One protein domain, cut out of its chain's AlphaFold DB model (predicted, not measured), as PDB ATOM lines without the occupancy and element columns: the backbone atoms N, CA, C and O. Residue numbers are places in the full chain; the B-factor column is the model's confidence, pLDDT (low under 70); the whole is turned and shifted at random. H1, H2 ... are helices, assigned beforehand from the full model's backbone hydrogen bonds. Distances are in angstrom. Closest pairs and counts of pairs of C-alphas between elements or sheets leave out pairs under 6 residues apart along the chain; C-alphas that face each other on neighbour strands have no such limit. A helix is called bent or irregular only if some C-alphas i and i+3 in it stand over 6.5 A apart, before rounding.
ATOM      1  N   LEU A   4     219.393 184.432 215.566       89.06
ATOM      2  CA  LEU A   4     218.300 184.501 216.540       89.06
ATOM      3  C   LEU A   4     217.908 185.943 216.876       89.06
ATOM      4  O   LEU A   4     216.725 186.263 216.886       89.06
ATOM      5  N   GLU A   5     218.883 186.843 217.052       90.75
ATOM      6  CA  GLU A   5     218.605 188.274 217.255       90.75
ATOM      7  C   GLU A   5     217.785 188.848 216.095       90.75
ATOM      8  O   GLU A   5     216.799 189.553 216.310       90.75
ATOM      9  N   ARG A   6     218.158 188.515 214.851       89.12
ATOM     10  CA  ARG A   6     217.425 188.952 213.658       89.12
ATOM     11  C   ARG A   6     216.017 188.370 213.615       89.12
ATOM     12  O   ARG A   6     215.084 189.102 213.305       89.12
ATOM     13  N   LEU A   7     215.880 187.073 213.887       90.62
ATOM     14  CA  LEU A   7     214.596 186.378 213.890       90.62
ATOM     15  C   LEU A   7     213.627 187.026 214.876       90.62
ATOM     16  O   LEU A   7     212.554 187.470 214.477       90.62
ATOM     17  N   LEU A   8     214.033 187.141 216.138       90.81
ATOM     18  CA  LEU A   8     213.180 187.676 217.195       90.81
ATOM     19  C   LEU A   8     212.849 189.150 216.956       90.81
ATOM     20  O   LEU A   8     211.702 189.554 217.109       90.81
ATOM     21  N   THR A   9     213.817 189.941 216.483       89.69
ATOM     22  CA  THR A   9     213.562 191.341 216.110       89.69
ATOM     23  C   THR A   9     212.534 191.441 214.984       89.69
ATOM     24  O   THR A   9     211.630 192.267 215.065       89.69
ATOM     25  N   ASN A  10     212.630 190.596 213.953       88.69
ATOM     26  CA  ASN A  10     211.663 190.587 212.855       88.69
ATOM     27  C   ASN A  10     210.263 190.198 213.339       88.69
ATOM     28  O   ASN A  10     209.307 190.878 212.994       88.69
ATOM     29  N   VAL A  11     210.144 189.158 214.169       89.31
ATOM     30  CA  VAL A  11     208.850 188.738 214.737       89.31
ATOM     31  C   VAL A  11     208.231 189.865 215.563       89.31
ATOM     32  O   VAL A  11     207.066 190.197 215.364       89.31
ATOM     33  N   LEU A  12     209.021 190.528 216.413       88.06
ATOM     34  CA  LEU A  12     208.563 191.695 217.172       88.06
ATOM     35  C   LEU A  12     208.061 192.818 216.261       88.06
ATOM     36  O   LEU A  12     207.003 193.392 216.516       88.06
ATOM     37  N   MET A  13     208.801 193.146 215.198       85.94
ATOM     38  CA  MET A  13     208.383 194.195 214.263       85.94
ATOM     39  C   MET A  13     207.133 193.798 213.487       85.94
ATOM     40  O   MET A  13     206.285 194.652 213.248       85.94
ATOM     41  N   ASP A  14     206.981 192.524 213.147       82.94
ATOM     42  CA  ASP A  14     205.833 192.024 212.398       82.94
ATOM     43  C   ASP A  14     204.567 192.079 213.239       82.94
ATOM     44  O   ASP A  14     203.554 192.593 212.760       82.94
ATOM     45  N   VAL A  15     204.637 191.667 214.505       81.88
ATOM     46  CA  VAL A  15     203.514 191.801 215.437       81.88
ATOM     47  C   VAL A  15     203.173 193.277 215.642       81.88
ATOM     48  O   VAL A  15     202.026 193.675 215.456       81.88
ATOM     49  N   VAL A  16     204.162 194.129 215.933       80.75
ATOM     50  CA  VAL A  16     203.913 195.559 216.177       80.75
ATOM     51  C   VAL A  16     203.335 196.263 214.948       80.75
ATOM     52  O   VAL A  16     202.409 197.062 215.082       80.75
ATOM     53  N   VAL A  17     203.859 195.998 213.751       78.81
ATOM     54  CA  VAL A  17     203.327 196.580 212.511       78.81
ATOM     55  C   VAL A  17     201.923 196.054 212.240       78.81
ATOM     56  O   VAL A  17     201.050 196.845 211.906       78.81
ATOM     57  N   THR A  18     201.668 194.763 212.450       75.88
ATOM     58  CA  THR A  18     200.331 194.173 212.276       75.88
ATOM     59  C   THR A  18     199.305 194.835 213.192       75.88
ATOM     60  O   THR A  18     198.251 195.266 212.717       75.88
ATOM     61  N   LEU A  19     199.650 195.019 214.468       74.44
ATOM     62  CA  LEU A  19     198.812 195.720 215.441       74.44
ATOM     63  C   LEU A  19     198.584 197.193 215.057       74.44
ATOM     64  O   LEU A  19     197.472 197.701 215.190       74.44
ATOM     65  N   ARG A  20     199.610 197.873 214.518       73.12
ATOM     66  CA  ARG A  20     199.544 199.283 214.077       73.12
ATOM     67  C   ARG A  20     198.741 199.499 212.801       73.12
ATOM     68  O   ARG A  20     198.174 200.574 212.614       73.12
ATOM     69  N   SER A  21     198.778 198.542 211.881       65.81
ATOM     70  CA  SER A  21     198.318 198.748 210.508       65.81
ATOM     71  C   SER A  21     196.838 198.475 210.286       65.81
ATOM     72  O   SER A  21     196.343 198.915 209.255       65.81
ATOM     73  N   ALA A  22     196.140 197.783 211.194       58.19
ATOM     74  CA  ALA A  22     194.726 197.422 211.057       58.19
ATOM     75  C   ALA A  22     194.309 197.065 209.602       58.19
ATOM     76  O   ALA A  22     193.667 197.876 208.931       58.19
ATOM     77  N   ARG A  23     194.616 195.818 209.169       46.06
ATOM     78  CA  ARG A  23     193.983 194.989 208.088       46.06
ATOM     79  C   ARG A  23     194.797 194.675 206.799       46.06
ATOM     80  O   ARG A  23     195.687 195.438 206.429       46.06
ATOM     81  N   PRO A  24     194.511 193.524 206.118       45.25
ATOM     82  CA  PRO A  24     193.189 193.011 205.687       45.25
ATOM     83  C   PRO A  24     192.565 191.952 206.627       45.25
ATOM     84  O   PRO A  24     193.048 190.829 206.676       45.25
ATOM     85  N   GLY A  25     191.456 192.284 207.320       46.91
ATOM     86  CA  GLY A  25     190.664 191.320 208.110       46.91
ATOM     87  C   GLY A  25     189.567 191.871 209.043       46.91
ATOM     88  O   GLY A  25     188.396 191.733 208.707       46.91
ATOM     89  N   GLY A  26     189.907 192.451 210.203       47.97
ATOM     90  CA  GLY A  26     188.953 192.617 211.327       47.97
ATOM     91  C   GLY A  26     188.973 193.939 212.111       47.97
ATOM     92  O   GLY A  26     187.913 194.506 212.355       47.97
ATOM     93  N   LEU A  27     190.148 194.503 212.367       53.50
ATOM     94  CA  LEU A  27     190.283 195.457 213.472       53.50
ATOM     95  C   LEU A  27     189.501 196.774 213.334       53.50
ATOM     96  O   LEU A  27     189.593 197.457 212.306       53.50
ATOM     97  N   ASP A  28     188.780 197.132 214.400       59.88
ATOM     98  CA  ASP A  28     188.292 198.488 214.649       59.88
ATOM     99  C   ASP A  28     189.490 199.427 214.928       59.88
ATOM    100  O   ASP A  28     190.448 199.025 215.599       59.88
ATOM    101  N   PRO A  29     189.505 200.667 214.402       60.06
ATOM    102  CA  PRO A  29     190.620 201.596 214.591       60.06
ATOM    103  C   PRO A  29     190.916 201.964 216.053       60.06
ATOM    104  O   PRO A  29     192.078 202.221 216.382       60.06
ATOM    105  N   ASP A  30     189.897 202.022 216.915       63.56
ATOM    106  CA  ASP A  30     190.069 202.367 218.327       63.56
ATOM    107  C   ASP A  30     190.683 201.192 219.101       63.56
ATOM    108  O   ASP A  30     191.594 201.396 219.915       63.56
ATOM    109  N   ASP A  31     190.267 199.967 218.777       60.25
ATOM    110  CA  ASP A  31     190.820 198.741 219.358       60.25
ATOM    111  C   ASP A  31     192.264 198.531 218.898       60.25
ATOM    112  O   ASP A  31     193.150 198.359 219.734       60.25
ATOM    113  N   ALA A  32     192.557 198.717 217.603       60.16
ATOM    114  CA  ALA A  32     193.922 198.695 217.063       60.16
ATOM    115  C   ALA A  32     194.851 199.725 217.736       60.16
ATOM    116  O   ALA A  32     196.032 199.457 217.984       60.16
ATOM    117  N   GLY A  33     194.322 200.909 218.067       60.09
ATOM    118  CA  GLY A  33     195.055 201.954 218.778       60.09
ATOM    119  C   GLY A  33     195.406 201.567 220.218       60.09
ATOM    120  O   GLY A  33     196.549 201.765 220.646       60.09
ATOM    121  N   ARG A  34     194.455 200.985 220.962       63.12
ATOM    122  CA  ARG A  34     194.673 200.493 222.338       63.12
ATOM    123  C   ARG A  34     195.627 199.311 222.367       63.12
ATOM    124  O   ARG A  34     196.562 199.314 223.162       63.12
ATOM    125  N   LEU A  35     195.440 198.378 221.444       63.09
ATOM    126  CA  LEU A  35     196.304 197.234 221.195       63.09
ATOM    127  C   LEU A  35     197.744 197.628 220.940       63.09
ATOM    128  O   LEU A  35     198.662 197.154 221.602       63.09
ATOM    129  N   THR A  36     197.941 198.556 220.010       65.94
ATOM    130  CA  THR A  36     199.261 199.085 219.691       65.94
ATOM    131  C   THR A  36     199.893 199.743 220.911       65.94
ATOM    132  O   THR A  36     201.071 199.523 221.183       65.94
ATOM    133  N   ALA A  37     199.142 200.563 221.652       65.81
ATOM    134  CA  ALA A  37     199.657 201.235 222.839       65.81
ATOM    135  C   ALA A  37     200.001 200.243 223.963       65.81
ATOM    136  O   ALA A  37     201.036 200.407 224.608       65.81
ATOM    137  N   GLY A  38     199.177 199.210 224.155       66.25
ATOM    138  CA  GLY A  38     199.392 198.117 225.100       66.25
ATOM    139  C   GLY A  38     200.619 197.292 224.736       66.25
ATOM    140  O   GLY A  38     201.556 197.234 225.521       66.25
ATOM    141  N   ALA A  39     200.678 196.762 223.514       66.62
ATOM    142  CA  ALA A  39     201.803 195.990 222.987       66.62
ATOM    143  C   ALA A  39     203.125 196.764 223.032       66.62
ATOM    144  O   ALA A  39     204.138 196.264 223.513       66.62
ATOM    145  N   VAL A  40     203.127 198.022 222.578       69.19
ATOM    146  CA  VAL A  40     204.311 198.890 222.671       69.19
ATOM    147  C   VAL A  40     204.654 199.184 224.133       69.19
ATOM    148  O   VAL A  40     205.831 199.310 224.456       69.19
ATOM    149  N   GLY A  41     203.661 199.288 225.017       69.38
ATOM    150  CA  GLY A  41     203.844 199.444 226.459       69.38
ATOM    151  C   GLY A  41     204.501 198.227 227.107       69.38
ATOM    152  O   GLY A  41     205.489 198.396 227.811       69.38
ATOM    153  N   ILE A  42     204.012 197.022 226.810       69.69
ATOM    154  CA  ILE A  42     204.548 195.737 227.284       69.69
ATOM    155  C   ILE A  42     205.982 195.564 226.800       69.69
ATOM    156  O   ILE A  42     206.884 195.383 227.613       69.69
ATOM    157  N   LEU A  43     206.222 195.757 225.501       73.25
ATOM    158  CA  LEU A  43     207.566 195.698 224.937       73.25
ATOM    159  C   LEU A  43     208.491 196.735 225.566       73.25
ATOM    160  O   LEU A  43     209.624 196.425 225.909       73.25
ATOM    161  N   ARG A  44     208.034 197.977 225.754       71.00
ATOM    162  CA  ARG A  44     208.850 198.993 226.428       71.00
ATOM    163  C   ARG A  44     209.101 198.655 227.891       71.00
ATOM    164  O   ARG A  44     210.179 198.987 228.355       71.00
ATOM    165  N   SER A  45     208.154 198.033 228.591       70.44
ATOM    166  CA  SER A  45     208.324 197.608 229.983       70.44
ATOM    167  C   SER A  45     209.352 196.487 230.083       70.44
ATOM    168  O   SER A  45     210.374 196.679 230.733       70.44
ATOM    169  N   GLY A  46     209.165 195.389 229.344       70.06
ATOM    170  CA  GLY A  46     210.100 194.260 229.355       70.06
ATOM    171  C   GLY A  46     211.502 194.660 228.886       70.06
ATOM    172  O   GLY A  46     212.509 194.289 229.485       70.06
ATOM    173  N   LEU A  47     211.602 195.532 227.877       71.62
ATOM    174  CA  LEU A  47     212.900 196.061 227.453       71.62
ATOM    175  C   LEU A  47     213.480 197.115 228.423       71.62
ATOM    176  O   LEU A  47     214.692 197.347 228.410       71.62
ATOM    177  N   ALA A  48     212.658 197.775 229.245       67.62
ATOM    178  CA  ALA A  48     213.118 198.716 230.270       67.62
ATOM    179  C   ALA A  48     213.673 198.005 231.510       67.62
ATOM    180  O   ALA A  48     214.583 198.547 232.139       67.62
ATOM    181  N   ASP A  49     213.187 196.801 231.812       70.38
ATOM    182  CA  ASP A  49     213.711 195.952 232.887       70.38
ATOM    183  C   ASP A  49     215.097 195.371 232.549       70.38
ATOM    184  O   ASP A  49     215.864 194.990 233.438       70.38
ATOM    185  N   ALA A  50     215.480 195.404 231.267       77.62
ATOM    186  CA  ALA A  50     216.828 195.082 230.827       77.62
ATOM    187  C   ALA A  50     217.868 196.063 231.402       77.62
ATOM    188  O   ALA A  50     217.659 197.277 231.500       77.62
ATOM    189  N   THR A  51     219.054 195.553 231.723       80.62
ATOM    190  CA  THR A  51     220.168 196.375 232.209       80.62
ATOM    191  C   THR A  51     220.565 197.440 231.182       80.62
ATOM    192  O   THR A  51     220.409 197.268 229.973       80.62
ATOM    193  N   GLY A  52     221.190 198.538 231.624       78.62
ATOM    194  CA  GLY A  52     221.658 199.588 230.705       78.62
ATOM    195  C   GLY A  52     222.673 199.106 229.650       78.62
ATOM    196  O   GLY A  52     222.908 199.792 228.656       78.62
ATOM    197  N   GLU A  53     223.294 197.943 229.849       78.56
ATOM    198  CA  GLU A  53     224.132 197.263 228.857       78.56
ATOM    199  C   GLU A  53     223.294 196.512 227.816       78.56
ATOM    200  O   GLU A  53     223.526 196.680 226.616       78.56
ATOM    201  N   GLU A  54     222.294 195.752 228.259       81.50
ATOM    202  CA  GLU A  54     221.343 195.057 227.390       81.50
ATOM    203  C   GLU A  54     220.540 196.054 226.551       81.50
ATOM    204  O   GLU A  54     220.477 195.896 225.338       81.50
ATOM    205  N   GLN A  55     220.052 197.152 227.137       82.06
ATOM    206  CA  GLN A  55     219.361 198.224 226.405       82.06
ATOM    207  C   GLN A  55     220.219 198.809 225.273       82.06
ATOM    208  O   GLN A  55     219.732 199.031 224.164       82.06
ATOM    209  N   ARG A  56     221.526 199.013 225.508       83.44
ATOM    210  CA  ARG A  56     222.456 199.474 224.457       83.44
ATOM    211  C   ARG A  56     222.633 198.429 223.360       83.44
ATOM    212  O   ARG A  56     222.686 198.801 222.190       83.44
ATOM    213  N   ALA A  57     222.757 197.156 223.725       85.75
ATOM    214  CA  ALA A  57     222.910 196.068 222.765       85.75
ATOM    215  C   ALA A  57     221.634 195.879 221.924       85.75
ATOM    216  O   ALA A  57     221.715 195.829 220.700       85.75
ATOM    217  N   LEU A  58     220.461 195.903 222.557       86.00
ATOM    218  CA  LEU A  58     219.152 195.873 221.904       86.00
ATOM    219  C   LEU A  58     218.990 197.057 220.946       86.00
ATOM    220  O   LEU A  58     218.641 196.861 219.786       86.00
ATOM    221  N   ALA A  59     219.335 198.277 221.370       86.88
ATOM    222  CA  ALA A  59     219.281 199.451 220.499       86.88
ATOM    223  C   ALA A  59     220.174 199.305 219.254       86.88
ATOM    224  O   ALA A  59     219.810 199.775 218.174       86.88
ATOM    225  N   LEU A  60     221.339 198.659 219.380       87.38
ATOM    226  CA  LEU A  60     222.192 198.341 218.233       87.38
ATOM    227  C   LEU A  60     221.540 197.299 217.323       87.38
ATOM    228  O   LEU A  60     221.534 197.510 216.114       87.38
ATOM    229  N   VAL A  61     220.955 196.234 217.879       88.50
ATOM    230  CA  VAL A  61     220.236 195.206 217.108       88.50
ATOM    231  C   VAL A  61     219.073 195.812 216.323       88.50
ATOM    232  O   VAL A  61     218.993 195.606 215.114       88.50
ATOM    233  N   PHE A  62     218.231 196.637 216.952       88.12
ATOM    234  CA  PHE A  62     217.119 197.305 216.270       88.12
ATOM    235  C   PHE A  62     217.592 198.258 215.158       88.12
ATOM    236  O   PHE A  62     216.999 198.280 214.082       88.12
ATOM    237  N   ARG A  63     218.693 199.003 215.350       87.38
ATOM    238  CA  ARG A  63     219.278 199.849 214.282       87.38
ATOM    239  C   ARG A  63     219.839 199.023 213.136       87.38
ATOM    240  O   ARG A  63     219.565 199.306 211.975       87.38
ATOM    241  N   GLU A  64     220.603 197.989 213.469       89.00
ATOM    242  CA  GLU A  64     221.152 197.044 212.502       89.00
ATOM    243  C   GLU A  64     220.049 196.355 211.688       89.00
ATOM    244  O   GLU A  64     220.249 196.063 210.506       89.00
ATOM    245  N   ASN A  65     218.903 196.082 212.310       88.00
ATOM    246  CA  ASN A  65     217.718 195.563 211.646       88.00
ATOM    247  C   ASN A  65     217.087 196.624 210.725       88.00
ATOM    248  O   ASN A  65     216.937 196.370 209.533       88.00
ATOM    249  N   ALA A  66     216.851 197.840 211.226       87.56
ATOM    250  CA  ALA A  66     216.283 198.955 210.462       87.56
ATOM    251  C   ALA A  66     217.090 199.329 209.202       87.56
ATOM    252  O   ALA A  66     216.519 199.731 208.186       87.56
ATOM    253  N   ASP A  67     218.418 199.207 209.250       88.12
ATOM    254  CA  ASP A  67     219.293 199.459 208.099       88.12
ATOM    255  C   ASP A  67     219.177 198.382 207.012       88.12
ATOM    256  O   ASP A  67     219.438 198.653 205.837       88.12
ATOM    257  N   ARG A  68     218.793 197.161 207.397       85.06
ATOM    258  CA  ARG A  68     218.594 196.018 206.494       85.06
ATOM    259  C   ARG A  68     217.154 195.892 206.010       85.06
ATOM    260  O   ARG A  68     216.919 195.229 205.003       85.06
ATOM    261  N   GLU A  69     216.221 196.498 206.729       85.25
ATOM    262  CA  GLU A  69     214.796 196.389 206.474       85.25
ATOM    263  C   GLU A  69     214.389 197.156 205.207       85.25
ATOM    264  O   GLU A  69     214.713 198.334 205.018       85.25
ATOM    265  N   GLY A  70     213.681 196.457 204.320       81.38
ATOM    266  CA  GLY A  70     213.181 196.996 203.056       81.38
ATOM    267  C   GLY A  70     211.767 197.563 203.166       81.38
ATOM    268  O   GLY A  70     211.362 198.346 202.306       81.38
ATOM    269  N   VAL A  71     211.028 197.184 204.212       83.12
ATOM    270  CA  VAL A  71     209.652 197.629 204.459       83.12
ATOM    271  C   VAL A  71     209.664 198.924 205.291       83.12
ATOM    272  O   VAL A  71     210.120 198.898 206.439       83.12
ATOM    273  N   PRO A  72     209.178 200.067 204.763       84.69
ATOM    274  CA  PRO A  72     209.243 201.361 205.450       84.69
ATOM    275  C   PRO A  72     208.627 201.361 206.854       84.69
ATOM    276  O   PRO A  72     209.178 201.973 207.767       84.69
ATOM    277  N   GLU A  73     207.514 200.658 207.035       81.25
ATOM    278  CA  GLU A  73     206.772 200.568 208.290       81.25
ATOM    279  C   GLU A  73     207.570 199.811 209.358       81.25
ATOM    280  O   GLU A  73     207.714 200.294 210.482       81.25
ATOM    281  N   ARG A  74     208.167 198.669 208.988       80.19
ATOM    282  CA  ARG A  74     209.041 197.882 209.874       80.19
ATOM    283  C   ARG A  74     210.299 198.660 210.232       80.19
ATOM    284  O   ARG A  74     210.680 198.724 211.397       80.19
ATOM    285  N   LYS A  75     210.895 199.345 209.251       86.62
ATOM    286  CA  LYS A  75     212.042 200.227 209.477       86.62
ATOM    287  C   LYS A  75     211.711 201.342 210.469       86.62
ATOM    288  O   LYS A  75     212.501 201.604 211.372       86.62
ATOM    289  N   ALA A  76     210.563 201.999 210.310       85.50
ATOM    290  CA  ALA A  76     210.129 203.059 211.212       85.50
ATOM    291  C   ALA A  76     209.908 202.537 212.640       85.50
ATOM    292  O   ALA A  76     210.381 203.162 213.587       85.50
ATOM    293  N   ALA A  77     209.262 201.375 212.790       83.31
ATOM    294  CA  ALA A  77     209.081 200.728 214.088       83.31
ATOM    295  C   ALA A  77     210.430 200.381 214.744       83.31
ATOM    296  O   ALA A  77     210.662 200.739 215.897       83.31
ATOM    297  N   ALA A  78     211.358 199.779 213.997       85.25
ATOM    298  CA  ALA A  78     212.678 199.418 214.508       85.25
ATOM    299  C   ALA A  78     213.495 200.649 214.948       85.25
ATOM    300  O   ALA A  78     214.133 200.625 216.002       85.25
ATOM    301  N   VAL A  79     213.439 201.758 214.196       86.12
ATOM    302  CA  VAL A  79     214.062 203.032 214.605       86.12
ATOM    303  C   VAL A  79     213.431 203.564 215.891       86.12
ATOM    304  O   VAL A  79     214.157 203.944 216.806       86.12
ATOM    305  N   GLU A  80     212.102 203.557 215.990       84.75
ATOM    306  CA  GLU A  80     211.390 204.021 217.182       84.75
ATOM    307  C   GLU A  80     211.787 203.223 218.433       84.75
ATOM    308  O   GLU A  80     212.079 203.814 219.476       84.75
ATOM    309  N   PHE A  81     211.860 201.892 218.338       81.94
ATOM    310  CA  PHE A  81     212.332 201.051 219.443       81.94
ATOM    311  C   PHE A  81     213.795 201.331 219.786       81.94
ATOM    312  O   PHE A  81     214.131 201.517 220.954       81.94
ATOM    313  N   ALA A  82     214.672 201.463 218.793       84.81
ATOM    314  CA  ALA A  82     216.064 201.819 219.055       84.81
ATOM    315  C   ALA A  82     216.232 203.190 219.741       84.81
ATOM    316  O   ALA A  82     217.229 203.420 220.433       84.81
ATOM    317  N   GLU A  83     215.307 204.124 219.521       83.81
ATOM    318  CA  GLU A  83     215.302 205.441 220.159       83.81
ATOM    319  C   GLU A  83     214.673 205.446 221.553       83.81
ATOM    320  O   GLU A  83     215.036 206.308 222.361       83.81
ATOM    321  N   SER A  84     213.758 204.514 221.839       78.75
ATOM    322  CA  SER A  84     213.116 204.372 223.150       78.75
ATOM    323  C   SER A  84     214.030 203.694 224.175       78.75
ATOM    324  O   SER A  84     213.986 204.051 225.351       78.75
ATOM    325  N   LEU A  85     214.940 202.824 223.724       76.00
ATOM    326  CA  LEU A  85     215.930 202.095 224.531       76.00
ATOM    327  C   LEU A  85     217.102 202.962 225.026       76.00
ATOM    328  O   LEU A  85     218.256 202.528 225.059       76.00
ATOM    329  N   ARG A  86     216.846 204.224 225.393       67.19
ATOM    330  CA  ARG A  86     217.905 205.089 225.924       67.19
ATOM    331  C   ARG A  86     218.377 204.521 227.259       67.19
ATOM    332  O   ARG A  86     217.572 204.475 228.186       67.19
ATOM    333  N   PRO A  87     219.667 204.175 227.395       57.78
ATOM    334  CA  PRO A  87     220.173 203.711 228.670       57.78
ATOM    335  C   PRO A  87     219.958 204.808 229.707       57.78
ATOM    336  O   PRO A  87     220.277 205.977 229.447       57.78
ATOM    337  N   ALA A  88     219.461 204.433 230.886       52.75
ATOM    338  CA  ALA A  88     219.544 205.303 232.047       52.75
ATOM    339  C   ALA A  88     221.001 205.805 232.183       52.75
ATOM    340  O   ALA A  88     221.949 205.040 231.936       52.75
ATOM    341  N   PRO A  89     221.223 207.095 232.499       46.25
ATOM    342  CA  PRO A  89     222.565 207.545 232.817       46.25
ATOM    343  C   PRO A  89     223.030 206.721 234.021       46.25
ATOM    344  O   PRO A  89     222.308 206.638 235.004       46.25
ATOM    345  N   GLU A  90     224.225 206.135 233.913       48.22
ATOM    346  CA  GLU A  90     224.912 205.293 234.914       48.22
ATOM    347  C   GLU A  90     224.762 203.770 234.742       48.22
ATOM    348  O   GLU A  90     223.907 203.123 235.330       48.22
ATOM    349  N   HIS A  91     225.689 203.180 233.981       39.22
ATOM    350  CA  HIS A  91     226.685 202.207 234.469       39.22
ATOM    351  C   HIS A  91     227.535 201.711 233.283       39.22
ATOM    352  O   HIS A  91     227.059 201.534 232.152       39.22
ATOM    353  N   SER A  92     228.836 201.599 233.539       43.22
ATOM    354  CA  SER A  92     229.881 201.344 232.548       43.22
ATOM    355  C   SER A  92     230.095 199.856 232.273       43.22
ATOM    356  O   SER A  92     230.291 199.078 233.197       43.22
ATOM    357  N   ALA A  93     230.191 199.560 230.975       48.34
ATOM    358  CA  ALA A  93     231.060 198.586 230.315       48.34
ATOM    359  C   ALA A  93     231.114 197.146 230.863       48.34
ATOM    360  O   ALA A  93     232.014 196.804 231.630       48.34
ATOM    361  N   ARG A  94     230.346 196.253 230.232       41.19
ATOM    362  CA  ARG A  94     230.826 195.365 229.156       41.19
ATOM    363  C   ARG A  94     229.863 195.459 227.958       41.19
ATOM    364  O   ARG A  94     229.002 196.332 227.929       41.19
ATOM    365  N   VAL A  95     230.131 194.722 226.886       49.88
ATOM    366  CA  VAL A  95     229.199 194.574 225.758       49.88
ATOM    367  C   VAL A  95     228.296 193.403 226.115       49.88
ATOM    368  O   VAL A  95     228.833 192.325 226.392       49.88
ATOM    369  N   GLY A  96     226.975 193.618 226.103       53.81
ATOM    370  CA  GLY A  96     225.999 192.586 226.448       53.81
ATOM    371  C   GLY A  96     226.295 191.331 225.642       53.81
ATOM    372  O   GLY A  96     226.471 191.403 224.424       53.81
ATOM    373  N   ARG A  97     226.453 190.189 226.320       64.00
ATOM    374  CA  ARG A  97     226.705 188.927 225.617       64.00
ATOM    375  C   ARG A  97     225.509 188.645 224.697       64.00
ATOM    376  O   ARG A  97     224.385 188.853 225.147       64.00
ATOM    377  N   PRO A  98     225.720 188.145 223.470       61.00
ATOM    378  CA  PRO A  98     224.632 187.835 222.535       61.00
ATOM    379  C   PRO A  98     223.506 186.990 223.155       61.00
ATOM    380  O   PRO A  98     222.335 187.257 222.930       61.00
ATOM    381  N   GLU A  99     223.855 186.042 224.027       70.56
ATOM    382  CA  GLU A  99     222.913 185.205 224.788       70.56
ATOM    383  C   GLU A  99     221.955 186.015 225.684       70.56
ATOM    384  O   GLU A  99     220.782 185.681 225.816       70.56
ATOM    385  N   ALA A 100     222.418 187.130 226.262       79.81
ATOM    386  CA  ALA A 100     221.567 188.015 227.054       79.81
ATOM    387  C   ALA A 100     220.589 188.805 226.175       79.81
ATOM    388  O   ALA A 100     219.445 189.012 226.563       79.81
ATOM    389  N   VAL A 101     221.016 189.207 224.974       84.81
ATOM    390  CA  VAL A 101     220.156 189.914 224.016       84.81
ATOM    391  C   VAL A 101     219.082 188.982 223.465       84.81
ATOM    392  O   VAL A 101     217.919 189.365 223.418       84.81
ATOM    393  N   VAL A 102     219.455 187.754 223.090       88.88
ATOM    394  CA  VAL A 102     218.504 186.733 222.629       88.88
ATOM    395  C   VAL A 102     217.480 186.424 223.716       88.88
ATOM    396  O   VAL A 102     216.293 186.431 223.414       88.88
ATOM    397  N   ARG A 103     217.911 186.247 224.973       88.44
ATOM    398  CA  ARG A 103     216.994 186.040 226.102       88.44
ATOM    399  C   ARG A 103     215.986 187.182 226.238       88.44
ATOM    400  O   ARG A 103     214.795 186.915 226.256       88.44
ATOM    401  N   VAL A 104     216.448 188.436 226.272       87.00
ATOM    402  CA  VAL A 104     215.554 189.601 226.424       87.00
ATOM    403  C   VAL A 104     214.603 189.747 225.229       87.00
ATOM    404  O   VAL A 104     213.443 190.102 225.399       87.00
ATOM    405  N   LEU A 105     215.063 189.457 224.009       88.88
ATOM    406  CA  LEU A 105     214.190 189.460 222.832       88.88
ATOM    407  C   LEU A 105     213.162 188.320 222.873       88.88
ATOM    408  O   LEU A 105     212.025 188.529 222.464       88.88
ATOM    409  N   ALA A 106     213.546 187.131 223.345       90.62
ATOM    410  CA  ALA A 106     212.645 185.991 223.489       90.62
ATOM    411  C   ALA A 106     211.572 186.272 224.549       90.62
ATOM    412  O   ALA A 106     210.392 186.060 224.292       90.62
ATOM    413  N   GLU A 107     211.969 186.836 225.688       88.12
ATOM    414  CA  GLU A 107     211.066 187.296 226.748       88.12
ATOM    415  C   GLU A 107     210.079 188.334 226.211       88.12
ATOM    416  O   GLU A 107     208.875 188.143 226.312       88.12
ATOM    417  N   ALA A 108     210.566 189.346 225.488       87.50
ATOM    418  CA  ALA A 108     209.709 190.353 224.872       87.50
ATOM    419  C   ALA A 108     208.715 189.772 223.844       87.50
ATOM    420  O   ALA A 108     207.585 190.251 223.751       87.50
ATOM    421  N   VAL A 109     209.114 188.761 223.058       89.62
ATOM    422  CA  VAL A 109     208.208 188.060 222.128       89.62
ATOM    423  C   VAL A 109     207.134 187.297 222.897       89.62
ATOM    424  O   VAL A 109     205.957 187.413 222.561       89.62
ATOM    425  N   MET A 110     207.527 186.534 223.917       88.50
ATOM    426  CA  MET A 110     206.602 185.743 224.725       88.50
ATOM    427  C   MET A 110     205.625 186.642 225.485       88.50
ATOM    428  O   MET A 110     204.420 186.439 225.382       88.50
ATOM    429  N   ASP A 111     206.112 187.680 226.164       86.12
ATOM    430  CA  ASP A 111     205.283 188.641 226.895       86.12
ATOM    431  C   ASP A 111     204.249 189.311 225.996       86.12
ATOM    432  O   ASP A 111     203.086 189.451 226.376       86.12
ATOM    433  N   LEU A 112     204.666 189.719 224.797       85.00
ATOM    434  CA  LEU A 112     203.779 190.345 223.830       85.00
ATOM    435  C   LEU A 112     202.664 189.396 223.393       85.00
ATOM    436  O   LEU A 112     201.514 189.814 223.308       85.00
ATOM    437  N   LEU A 113     202.997 188.140 223.102       86.94
ATOM    438  CA  LEU A 113     202.025 187.165 222.618       86.94
ATOM    439  C   LEU A 113     201.103 186.675 223.733       86.94
ATOM    440  O   LEU A 113     199.903 186.603 223.513       86.94
ATOM    441  N   LEU A 114     201.625 186.455 224.942       85.81
ATOM    442  CA  LEU A 114     200.806 186.162 226.120       85.81
ATOM    443  C   LEU A 114     199.837 187.301 226.423       85.81
ATOM    444  O   LEU A 114     198.686 187.056 226.744       85.81
ATOM    445  N   ALA A 115     200.279 188.552 226.306       82.62
ATOM    446  CA  ALA A 115     199.393 189.686 226.517       82.62
ATOM    447  C   ALA A 115     198.322 189.829 225.433       82.62
ATOM    448  O   ALA A 115     197.273 190.402 225.708       82.62
ATOM    449  N   VAL A 116     198.587 189.353 224.214       82.38
ATOM    450  CA  VAL A 116     197.576 189.287 223.155       82.38
ATOM    451  C   VAL A 116     196.582 188.158 223.427       82.38
ATOM    452  O   VAL A 116     195.385 188.375 223.300       82.38
ATOM    453  N   GLU A 117     197.063 186.988 223.842       83.94
ATOM    454  CA  GLU A 117     196.228 185.815 224.132       83.94
ATOM    455  C   GLU A 117     195.350 186.006 225.379       83.94
ATOM    456  O   GLU A 117     194.199 185.585 225.406       83.94
ATOM    457  N   LEU A 118     195.882 186.664 226.412       84.00
ATOM    458  CA  LEU A 118     195.202 186.898 227.693       84.00
ATOM    459  C   LEU A 118     194.408 188.203 227.741       84.00
ATOM    460  O   LEU A 118     193.862 188.554 228.790       84.00
ATOM    461  N   ALA A 119     194.394 188.980 226.661       80.81
ATOM    462  CA  ALA A 119     193.605 190.195 226.664       80.81
ATOM    463  C   ALA A 119     192.114 189.862 226.699       80.81
ATOM    464  O   ALA A 119     191.655 188.941 226.030       80.81
ATOM    465  N   ASP A 120     191.353 190.671 227.432       77.88
ATOM    466  CA  ASP A 120     189.899 190.599 227.375       77.88
ATOM    467  C   ASP A 120     189.407 190.816 225.930       77.88
ATOM    468  O   ASP A 120     189.922 191.689 225.223       77.88
ATOM    469  N   ASP A 121     188.344 190.109 225.535       77.31
ATOM    470  CA  ASP A 121     187.688 190.245 224.220       77.31
ATOM    471  C   ASP A 121     187.258 191.698 223.903       77.31
ATOM    472  O   ASP A 121     187.121 192.090 222.747       77.31
ATOM    473  N   ASP A 122     187.048 192.518 224.942       70.94
ATOM    474  CA  ASP A 122     186.722 193.950 224.842       70.94
ATOM    475  C   ASP A 122     187.951 194.837 224.521       70.94
ATOM    476  O   ASP A 122     187.820 196.045 224.293       70.94
ATOM    477  N   VAL A 123     189.158 194.270 224.582       68.25
ATOM    478  CA  VAL A 123     190.448 194.926 224.311       68.25
ATOM    479  C   VAL A 123     191.030 194.434 222.990       68.25
ATOM    480  O   VAL A 123     191.579 195.240 222.233       68.25
ATOM    481  N   ILE A 124     190.925 193.132 222.722       70.94
ATOM    482  CA  ILE A 124     191.363 192.496 221.481       70.94
ATOM    483  C   ILE A 124     190.235 191.612 220.988       70.94
ATOM    484  O   ILE A 124     189.821 190.701 221.694       70.94
ATOM    485  N   ASP A 125     189.780 191.841 219.758       73.75
ATOM    486  CA  ASP A 125     188.871 190.899 219.116       73.75
ATOM    487  C   ASP A 125     189.552 189.515 219.040       73.75
ATOM    488  O   ASP A 125     190.669 189.425 218.511       73.75
ATOM    489  N   PRO A 126     188.921 188.438 219.538       77.44
ATOM    490  CA  PRO A 126     189.526 187.109 219.554       77.44
ATOM    491  C   PRO A 126     190.014 186.626 218.181       77.44
ATOM    492  O   PRO A 126     191.056 185.977 218.092       77.44
ATOM    493  N   ASP A 127     189.331 186.985 217.084       78.62
ATOM    494  CA  ASP A 127     189.783 186.622 215.735       78.62
ATOM    495  C   ASP A 127     191.081 187.352 215.362       78.62
ATOM    496  O   ASP A 127     191.867 186.867 214.543       78.62
ATOM    497  N   ASP A 128     191.300 188.549 215.897       75.12
ATOM    498  CA  ASP A 128     192.511 189.321 215.661       75.12
ATOM    499  C   ASP A 128     193.661 188.891 216.588       75.12
ATOM    500  O   ASP A 128     194.804 188.863 216.122       75.12
ATOM    501  N   ALA A 129     193.381 188.450 217.821       80.44
ATOM    502  CA  ALA A 129     194.364 187.775 218.678       80.44
ATOM    503  C   ALA A 129     194.922 186.513 217.997       80.44
ATOM    504  O   ALA A 129     196.137 186.379 217.826       80.44
ATOM    505  N   VAL A 130     194.029 185.658 217.479       83.50
ATOM    506  CA  VAL A 130     194.398 184.447 216.728       83.50
ATOM    507  C   VAL A 130     195.274 184.787 215.522       83.50
ATOM    508  O   VAL A 130     196.323 184.173 215.330       83.50
ATOM    509  N   LYS A 131     194.910 185.801 214.725       80.38
ATOM    510  CA  LYS A 131     195.723 186.212 213.562       80.38
ATOM    511  C   LYS A 131     197.120 186.662 213.968       80.38
ATOM    512  O   LYS A 131     198.080 186.347 213.271       80.38
ATOM    513  N   VAL A 132     197.254 187.406 215.065       81.62
ATOM    514  CA  VAL A 132     198.568 187.833 215.564       81.62
ATOM    515  C   VAL A 132     199.409 186.622 215.970       81.62
ATOM    516  O   VAL A 132     200.578 186.550 215.578       81.62
ATOM    517  N   GLY A 133     198.812 185.654 216.672       85.31
ATOM    518  CA  GLY A 133     199.454 184.386 217.026       85.31
ATOM    519  C   GLY A 133     199.918 183.598 215.799       85.31
ATOM    520  O   GLY A 133     201.095 183.256 215.695       85.31
ATOM    521  N   GLU A 134     199.038 183.394 214.813       84.94
ATOM    522  CA  GLU A 134     199.358 182.686 213.563       84.94
ATOM    523  C   GLU A 134     200.497 183.356 212.784       84.94
ATOM    524  O   GLU A 134     201.394 182.685 212.267       84.94
ATOM    525  N   TRP A 135     200.495 184.688 212.704       83.88
ATOM    526  CA  TRP A 135     201.549 185.441 212.024       83.88
ATOM    527  C   TRP A 135     202.888 185.323 212.745       83.88
ATOM    528  O   TRP A 135     203.923 185.127 212.101       83.88
ATOM    529  N   ALA A 136     202.879 185.418 214.074       86.81
ATOM    530  CA  ALA A 136     204.078 185.242 214.875       86.81
ATOM    531  C   ALA A 136     204.621 183.809 214.768       86.81
ATOM    532  O   ALA A 136     205.829 183.636 214.586       86.81
ATOM    533  N   ALA A 137     203.748 182.797 214.791       87.19
ATOM    534  CA  ALA A 137     204.114 181.396 214.597       87.19
ATOM    535  C   ALA A 137     204.757 181.184 213.222       87.19
ATOM    536  O   ALA A 137     205.869 180.666 213.131       87.19
ATOM    537  N   ALA A 138     204.123 181.679 212.155       85.94
ATOM    538  CA  ALA A 138     204.658 181.587 210.800       85.94
ATOM    539  C   ALA A 138     206.022 182.291 210.659       85.94
ATOM    540  O   ALA A 138     206.924 181.775 209.990       85.94
ATOM    541  N   GLY A 139     206.195 183.451 211.301       85.62
ATOM    542  CA  GLY A 139     207.457 184.189 211.325       85.62
ATOM    543  C   GLY A 139     208.574 183.433 212.048       85.62
ATOM    544  O   GLY A 139     209.687 183.329 211.518       85.62
ATOM    545  N   LEU A 140     208.274 182.860 213.219       87.56
ATOM    546  CA  LEU A 140     209.208 182.024 213.976       87.56
ATOM    547  C   LEU A 140     209.595 180.770 213.190       87.56
ATOM    548  O   LEU A 140     210.785 180.524 213.008       87.56
ATOM    549  N   GLN A 141     208.618 180.032 212.660       86.56
ATOM    550  CA  GLN A 141     208.852 178.824 211.863       86.56
ATOM    551  C   GLN A 141     209.726 179.116 210.643       86.56
ATOM    552  O   GLN A 141     210.791 178.521 210.490       86.56
ATOM    553  N   THR A 142     209.356 180.113 209.834       84.06
ATOM    554  CA  THR A 142     210.118 180.490 208.631       84.06
ATOM    555  C   THR A 142     211.562 180.872 208.965       84.06
ATOM    556  O   THR A 142     212.496 180.555 208.226       84.06
ATOM    557  N   GLY A 143     211.772 181.585 210.074       80.81
ATOM    558  CA  GLY A 143     213.110 181.969 210.504       80.81
ATOM    559  C   GLY A 143     213.938 180.811 211.056       80.81
ATOM    560  O   GLY A 143     215.159 180.799 210.862       80.81
ATOM    561  N   LEU A 144     213.282 179.851 211.709       83.00
ATOM    562  CA  LEU A 144     213.898 178.643 212.248       83.00
ATOM    563  C   LEU A 144     214.203 177.593 211.181       83.00
ATOM    564  O   LEU A 144     215.196 176.893 211.327       83.00
ATOM    565  N   ASP A 145     213.448 177.530 210.084       81.88
ATOM    566  CA  ASP A 145     213.769 176.669 208.932       81.88
ATOM    567  C   ASP A 145     215.140 176.992 208.327       81.88
ATOM    568  O   ASP A 145     215.776 176.165 207.677       81.88
ATOM    569  N   GLN A 146     215.597 178.229 208.519       80.25
ATOM    570  CA  GLN A 146     216.909 178.689 208.082       80.25
ATOM    571  C   GLN A 146     217.959 178.620 209.198       80.25
ATOM    572  O   GLN A 146     219.110 178.988 208.955       80.25
ATOM    573  N   ALA A 147     217.572 178.273 210.430       83.19
ATOM    574  CA  ALA A 147     218.441 178.271 211.603       83.19
ATOM    575  C   ALA A 147     219.171 176.941 211.766       83.19
ATOM    576  O   ALA A 147     218.754 175.905 211.250       83.19
ATOM    577  N   SER A 148     220.294 176.980 212.481       85.50
ATOM    578  CA  SER A 148     220.952 175.751 212.900       85.50
ATOM    579  C   SER A 148     220.096 175.019 213.938       85.50
ATOM    580  O   SER A 148     219.311 175.632 214.665       85.50
ATOM    581  N   GLU A 149     220.265 173.702 214.038       85.06
ATOM    582  CA  GLU A 149     219.612 172.901 215.079       85.06
ATOM    583  C   GLU A 149     219.997 173.378 216.492       85.06
ATOM    584  O   GLU A 149     219.165 173.367 217.397       85.06
ATOM    585  N   GLU A 150     221.232 173.865 216.659       86.44
ATOM    586  CA  GLU A 150     221.727 174.482 217.895       86.44
ATOM    587  C   GLU A 150     220.966 175.773 218.227       86.44
ATOM    588  O   GLU A 150     220.498 175.930 219.350       86.44
ATOM    589  N   ASP A 151     220.770 176.668 217.252       86.38
ATOM    590  CA  ASP A 151     219.993 177.900 217.448       86.38
ATOM    591  C   ASP A 151     218.523 177.598 217.778       86.38
ATOM    592  O   ASP A 151     217.921 178.274 218.615       86.38
ATOM    593  N   ARG A 152     217.937 176.577 217.137       85.94
ATOM    594  CA  ARG A 152     216.557 176.147 217.407       85.94
ATOM    595  C   ARG A 152     216.419 175.641 218.845       85.94
ATOM    596  O   ARG A 152     215.524 176.096 219.552       85.94
ATOM    597  N   HIS A 153     217.323 174.766 219.289       87.75
ATOM    598  CA  HIS A 153     217.344 174.282 220.673       87.75
ATOM    599  C   HIS A 153     217.574 175.414 221.673       87.75
ATOM    600  O   HIS A 153     216.821 175.528 222.635       87.75
ATOM    601  N   ALA A 154     218.541 176.298 221.412       88.31
ATOM    602  CA  ALA A 154     218.817 177.439 222.278       88.31
ATOM    603  C   ALA A 154     217.586 178.345 222.444       88.31
ATOM    604  O   ALA A 154     217.297 178.804 223.547       88.31
ATOM    605  N   LEU A 155     216.826 178.581 221.368       88.38
ATOM    606  CA  LEU A 155     215.605 179.378 221.445       88.38
ATOM    607  C   LEU A 155     214.500 178.686 222.261       88.38
ATOM    608  O   LEU A 155     213.846 179.339 223.073       88.38
ATOM    609  N   ILE A 156     214.304 177.379 222.072       89.69
ATOM    610  CA  ILE A 156     213.331 176.595 222.854       89.69
ATOM    611  C   ILE A 156     213.703 176.608 224.340       89.69
ATOM    612  O   ILE A 156     212.836 176.825 225.186       89.69
ATOM    613  N   ASP A 157     214.984 176.425 224.662       89.88
ATOM    614  CA  ASP A 157     215.481 176.455 226.037       89.88
ATOM    615  C   ASP A 157     215.281 177.832 226.678       89.88
ATOM    616  O   ASP A 157     214.890 177.916 227.842       89.88
ATOM    617  N   HIS A 158     215.468 178.919 225.919       90.56
ATOM    618  CA  HIS A 158     215.138 180.261 226.395       90.56
ATOM    619  C   HIS A 158     213.651 180.400 226.733       90.56
ATOM    620  O   HIS A 158     213.338 180.856 227.831       90.56
ATOM    621  N   PHE A 159     212.741 179.984 225.847       90.75
ATOM    622  CA  PHE A 159     211.302 180.066 226.118       90.75
ATOM    623  C   PHE A 159     210.880 179.225 227.327       90.75
ATOM    624  O   PHE A 159     210.130 179.710 228.170       90.75
ATOM    625  N   ARG A 160     211.415 178.009 227.476       90.50
ATOM    626  CA  ARG A 160     211.156 177.174 228.661       90.50
ATOM    627  C   ARG A 160     211.660 177.823 229.944       90.50
ATOM    628  O   ARG A 160     210.934 177.853 230.929       90.50
ATOM    629  N   ALA A 161     212.870 178.378 229.928       90.75
ATOM    630  CA  ALA A 161     213.430 179.053 231.094       90.75
ATOM    631  C   ALA A 161     212.614 180.292 231.500       90.75
ATOM    632  O   ALA A 161     212.464 180.551 232.692       90.75
ATOM    633  N   ILE A 162     212.077 181.040 230.526       89.75
ATOM    634  CA  ILE A 162     211.171 182.170 230.787       89.75
ATOM    635  C   ILE A 162     209.876 181.662 231.430       89.75
ATOM    636  O   ILE A 162     209.481 182.164 232.478       89.75
ATOM    637  N   ALA A 163     209.267 180.615 230.867       90.12
ATOM    638  CA  ALA A 163     208.053 180.014 231.411       90.12
ATOM    639  C   ALA A 163     208.246 179.489 232.846       90.12
ATOM    640  O   ALA A 163     207.426 179.737 233.724       90.12
ATOM    641  N   GLU A 164     209.354 178.801 233.127       90.25
ATOM    642  CA  GLU A 164     209.673 178.293 234.468       90.25
ATOM    643  C   GLU A 164     209.868 179.405 235.509       90.25
ATOM    644  O   GLU A 164     209.619 179.184 236.698       90.25
ATOM    645  N   ALA A 165     210.322 180.583 235.075       88.31
ATOM    646  CA  ALA A 165     210.510 181.749 235.930       88.31
ATOM    647  C   ALA A 165     209.216 182.547 236.172       88.31
ATOM    648  O   ALA A 165     209.207 183.405 237.054       88.31
ATOM    649  N   GLU A 166     208.141 182.270 235.429       88.00
ATOM    650  CA  GLU A 166     206.872 182.988 235.544       88.00
ATOM    651  C   GLU A 166     206.166 182.684 236.880       88.00
ATOM    652  O   GLU A 166     205.966 181.530 237.296       88.00
ATOM    653  N   GLU A 167     205.800 183.762 237.575       87.88
ATOM    654  CA  GLU A 167     205.171 183.727 238.894       87.88
ATOM    655  C   GLU A 167     203.650 183.592 238.782       87.88
ATOM    656  O   GLU A 167     203.030 182.938 239.631       87.88
ATOM    657  N   ASP A 168     203.058 184.178 237.739       87.50
ATOM    658  CA  ASP A 168     201.635 184.068 237.459       87.50
ATOM    659  C   ASP A 168     201.299 182.662 236.917       87.50
ATOM    660  O   ASP A 168     201.821 182.254 235.879       87.50
ATOM    661  N   PRO A 169     200.440 181.877 237.599       89.31
ATOM    662  CA  PRO A 169     200.156 180.508 237.181       89.31
ATOM    663  C   PRO A 169     199.528 180.393 235.789       89.31
ATOM    664  O   PRO A 169     199.841 179.444 235.079       89.31
ATOM    665  N   GLU A 170     198.661 181.331 235.409       87.94
ATOM    666  CA  GLU A 170     197.960 181.306 234.124       87.94
ATOM    667  C   GLU A 170     198.924 181.649 232.986       87.94
ATOM    668  O   GLU A 170     199.006 180.917 231.997       87.94
ATOM    669  N   ARG A 171     199.747 182.689 233.173       87.06
ATOM    670  CA  ARG A 171     200.815 183.026 232.222       87.06
ATOM    671  C   ARG A 171     201.828 181.895 232.091       87.06
ATOM    672  O   ARG A 171     202.258 181.604 230.979       87.06
ATOM    673  N   ARG A 172     202.197 181.245 233.200       91.62
ATOM    674  CA  ARG A 172     203.155 180.133 233.190       91.62
ATOM    675  C   ARG A 172     202.643 178.955 232.374       91.62
ATOM    676  O   ARG A 172     203.403 178.414 231.576       91.62
ATOM    677  N   ASP A 173     201.395 178.546 232.587       89.44
ATOM    678  CA  ASP A 173     200.831 177.389 231.890       89.44
ATOM    679  C   ASP A 173     200.809 177.641 230.368       89.44
ATOM    680  O   ASP A 173     201.307 176.813 229.604       89.44
ATOM    681  N   MET A 174     200.393 178.836 229.931       87.81
ATOM    682  CA  MET A 174     200.477 179.230 228.516       87.81
ATOM    683  C   MET A 174     201.921 179.316 227.999       87.81
ATOM    684  O   MET A 174     202.221 178.870 226.891       87.81
ATOM    685  N   ALA A 175     202.842 179.872 228.789       88.94
ATOM    686  CA  ALA A 175     204.249 180.003 228.417       88.94
ATOM    687  C   ALA A 175     204.943 178.641 228.237       88.94
ATOM    688  O   ALA A 175     205.833 178.507 227.395       88.94
ATOM    689  N   LEU A 176     204.538 177.622 229.002       89.62
ATOM    690  CA  LEU A 176     205.049 176.254 228.874       89.62
ATOM    691  C   LEU A 176     204.579 175.579 227.580       89.62
ATOM    692  O   LEU A 176     205.352 174.842 226.966       89.62
ATOM    693  N   GLU A 177     203.345 175.852 227.154       89.44
ATOM    694  CA  GLU A 177     202.768 175.338 225.904       89.44
ATOM    695  C   GLU A 177     203.236 176.128 224.670       89.44
ATOM    696  O   GLU A 177     203.197 175.624 223.546       89.44
ATOM    697  N   PHE A 178     203.752 177.345 224.867       88.06
ATOM    698  CA  PHE A 178     204.146 178.262 223.797       88.06
ATOM    699  C   PHE A 178     205.067 177.641 222.727       88.06
ATOM    700  O   PHE A 178     204.768 177.792 221.540       88.06
ATOM    701  N   PRO A 179     206.161 176.917 223.055       87.56
ATOM    702  CA  PRO A 179     207.013 176.331 222.019       87.56
ATOM    703  C   PRO A 179     206.283 175.311 221.135       87.56
ATOM    704  O   PRO A 179     206.604 175.194 219.953       87.56
ATOM    705  N   GLU A 180     205.314 174.581 221.688       86.81
ATOM    706  CA  GLU A 180     204.483 173.635 220.941       86.81
ATOM    707  C   GLU A 180     203.440 174.370 220.097       86.81
ATOM    708  O   GLU A 180     203.357 174.133 218.893       86.81
ATOM    709  N   ALA A 181     202.721 175.328 220.692       84.44
ATOM    710  CA  ALA A 181     201.706 176.134 220.012       84.44
ATOM    711  C   ALA A 181     202.269 176.897 218.799       84.44
ATOM    712  O   ALA A 181     201.601 177.047 217.777       84.44
ATOM    713  N   MET A 182     203.531 177.323 218.878       83.38
ATOM    714  CA  MET A 182     204.229 178.005 217.785       83.38
ATOM    715  C   MET A 182     204.898 177.035 216.790       83.38
ATOM    716  O   MET A 182     205.530 177.470 215.825       83.38
ATOM    717  N   GLY A 183     204.774 175.717 216.991       81.88
ATOM    718  CA  GLY A 183     205.362 174.673 216.144       81.88
ATOM    719  C   GLY A 183     206.895 174.662 216.149       81.88
ATOM    720  O   GLY A 183     207.525 174.386 215.128       81.88
TER     721      GLY A 183
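This is residues 4 to 183 of the 190 residues of an uncharacterized protein of Streptomyces nigra (UniProt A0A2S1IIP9). Four helices, H1, H2, H5 and H6, make an up-and-down bundle, each running against the one before it in the chain; H1 and H5 go side by side through its middle, with H2 and H6 on opposite sides of that pair. Two helical hairpins cross the bundle on opposite sides of it: H3 and H4 pack on H1, with H3 reaching H5 as well, while H7 and H8 pack on H5. A loop of residues 85 to 97 swings out between H4 and H5. The printed part has 180 residues with eight named helices, H1 to H8 in order along the chain, and no named strand; its class is all helix. The whole is compact, with a radius of gyration of the C-alphas of 15.7 A and spans of 46 by 33 by 32 A.

The longest helix by residues is H2, residues 29 to 49, 30.0 A from first to last C-alpha. Also in the bundle are H1, residues 4 to 21, 25.3 A long and beginning at C-alpha 4 (218.300, 184.501, 216.540); H5, residues 98 to 117, 28.5 A, with C-alpha 98 at (224.632, 187.835, 222.535); and H6, residues 126 to 144, 26.8 A. H3 is residues 52 to 68, 24.7 A, and H4 is residues 72 to 84, 18.4 A. H7 is residues 149 to 165, 24.4 A. H8 is residues 169 to 181, 17.8 A, ending at C-alpha 181 (201.706, 176.134, 220.012); it is irregular, with C-alphas 176 and 179 7.1 A apart.

H2 and H1 form a hairpin: they touch, closest at the C-alphas of Thr 36 and Leu 19, 5.4 A, at a shallow tilt of 29 degrees, opposite ways. With residues 39 to 47 alone, H2 touches H5, closest at the C-alphas of Leu 43 and Ala 108, 5.8 A; the tilt of 32 degrees is shallow, only just short of steep, and they run opposite ways. H5 is the hub, touching six helices. H1 and H5 touch, closest at the C-alphas of Glu 5 and Val 102, 5.6 A, and run the same way at a shallow tilt of 30 degrees. H6 touches H1, closest at the C-alphas of Gly 143 and Leu 7, 5.8 A, at a shallow tilt of 26 degrees, opposite ways. H5 and H6 are a hairpin, with the C-alphas of Val 116 and Ala 129 closest at 5.7 A, while H2 and H6 are apart. The hairpin of H3 and H4 has its closest C-alphas at Ala 59 and Ala 82, 4.2 A. H4 touches H1 at Arg 74 and Met 13, whose C-alphas are closest at 5.8 A, and is only just about perpendicular to it at 71 degrees. H3 touches H5 about perpendicular at 79 degrees, closest at the C-alphas of Glu 54 and Val 101, 6.3 A. The hairpin of H7 and H8 is closest at the C-alphas of Ala 163 and Ala 175, 4.8 A. H7 touches H5 at a steep tilt of 60 degrees, closest at the C-alphas of His 158 and Arg 103, 6.1 A. H8 touches H5 only just about perpendicular at 73 degrees, closest at the C-alphas of Arg 171 and Leu 114, 6.9 A. Every O i to N i+4 pair is within hydrogen-bond range in H1, H2, H4, H5, H6 and H7; in H3 it is 11 of 13 and in H8 7 of 9.

The two C-alphas farthest apart are those of Gly 25 and Ser 92, 47.3 A. The printed part has no cut. The link from H4 to H5 is long, with 13 residues. Mean pLDDT of the printed part is 78.8; residues 21 to 42, 48, 86 to 98 and 123 are under 70.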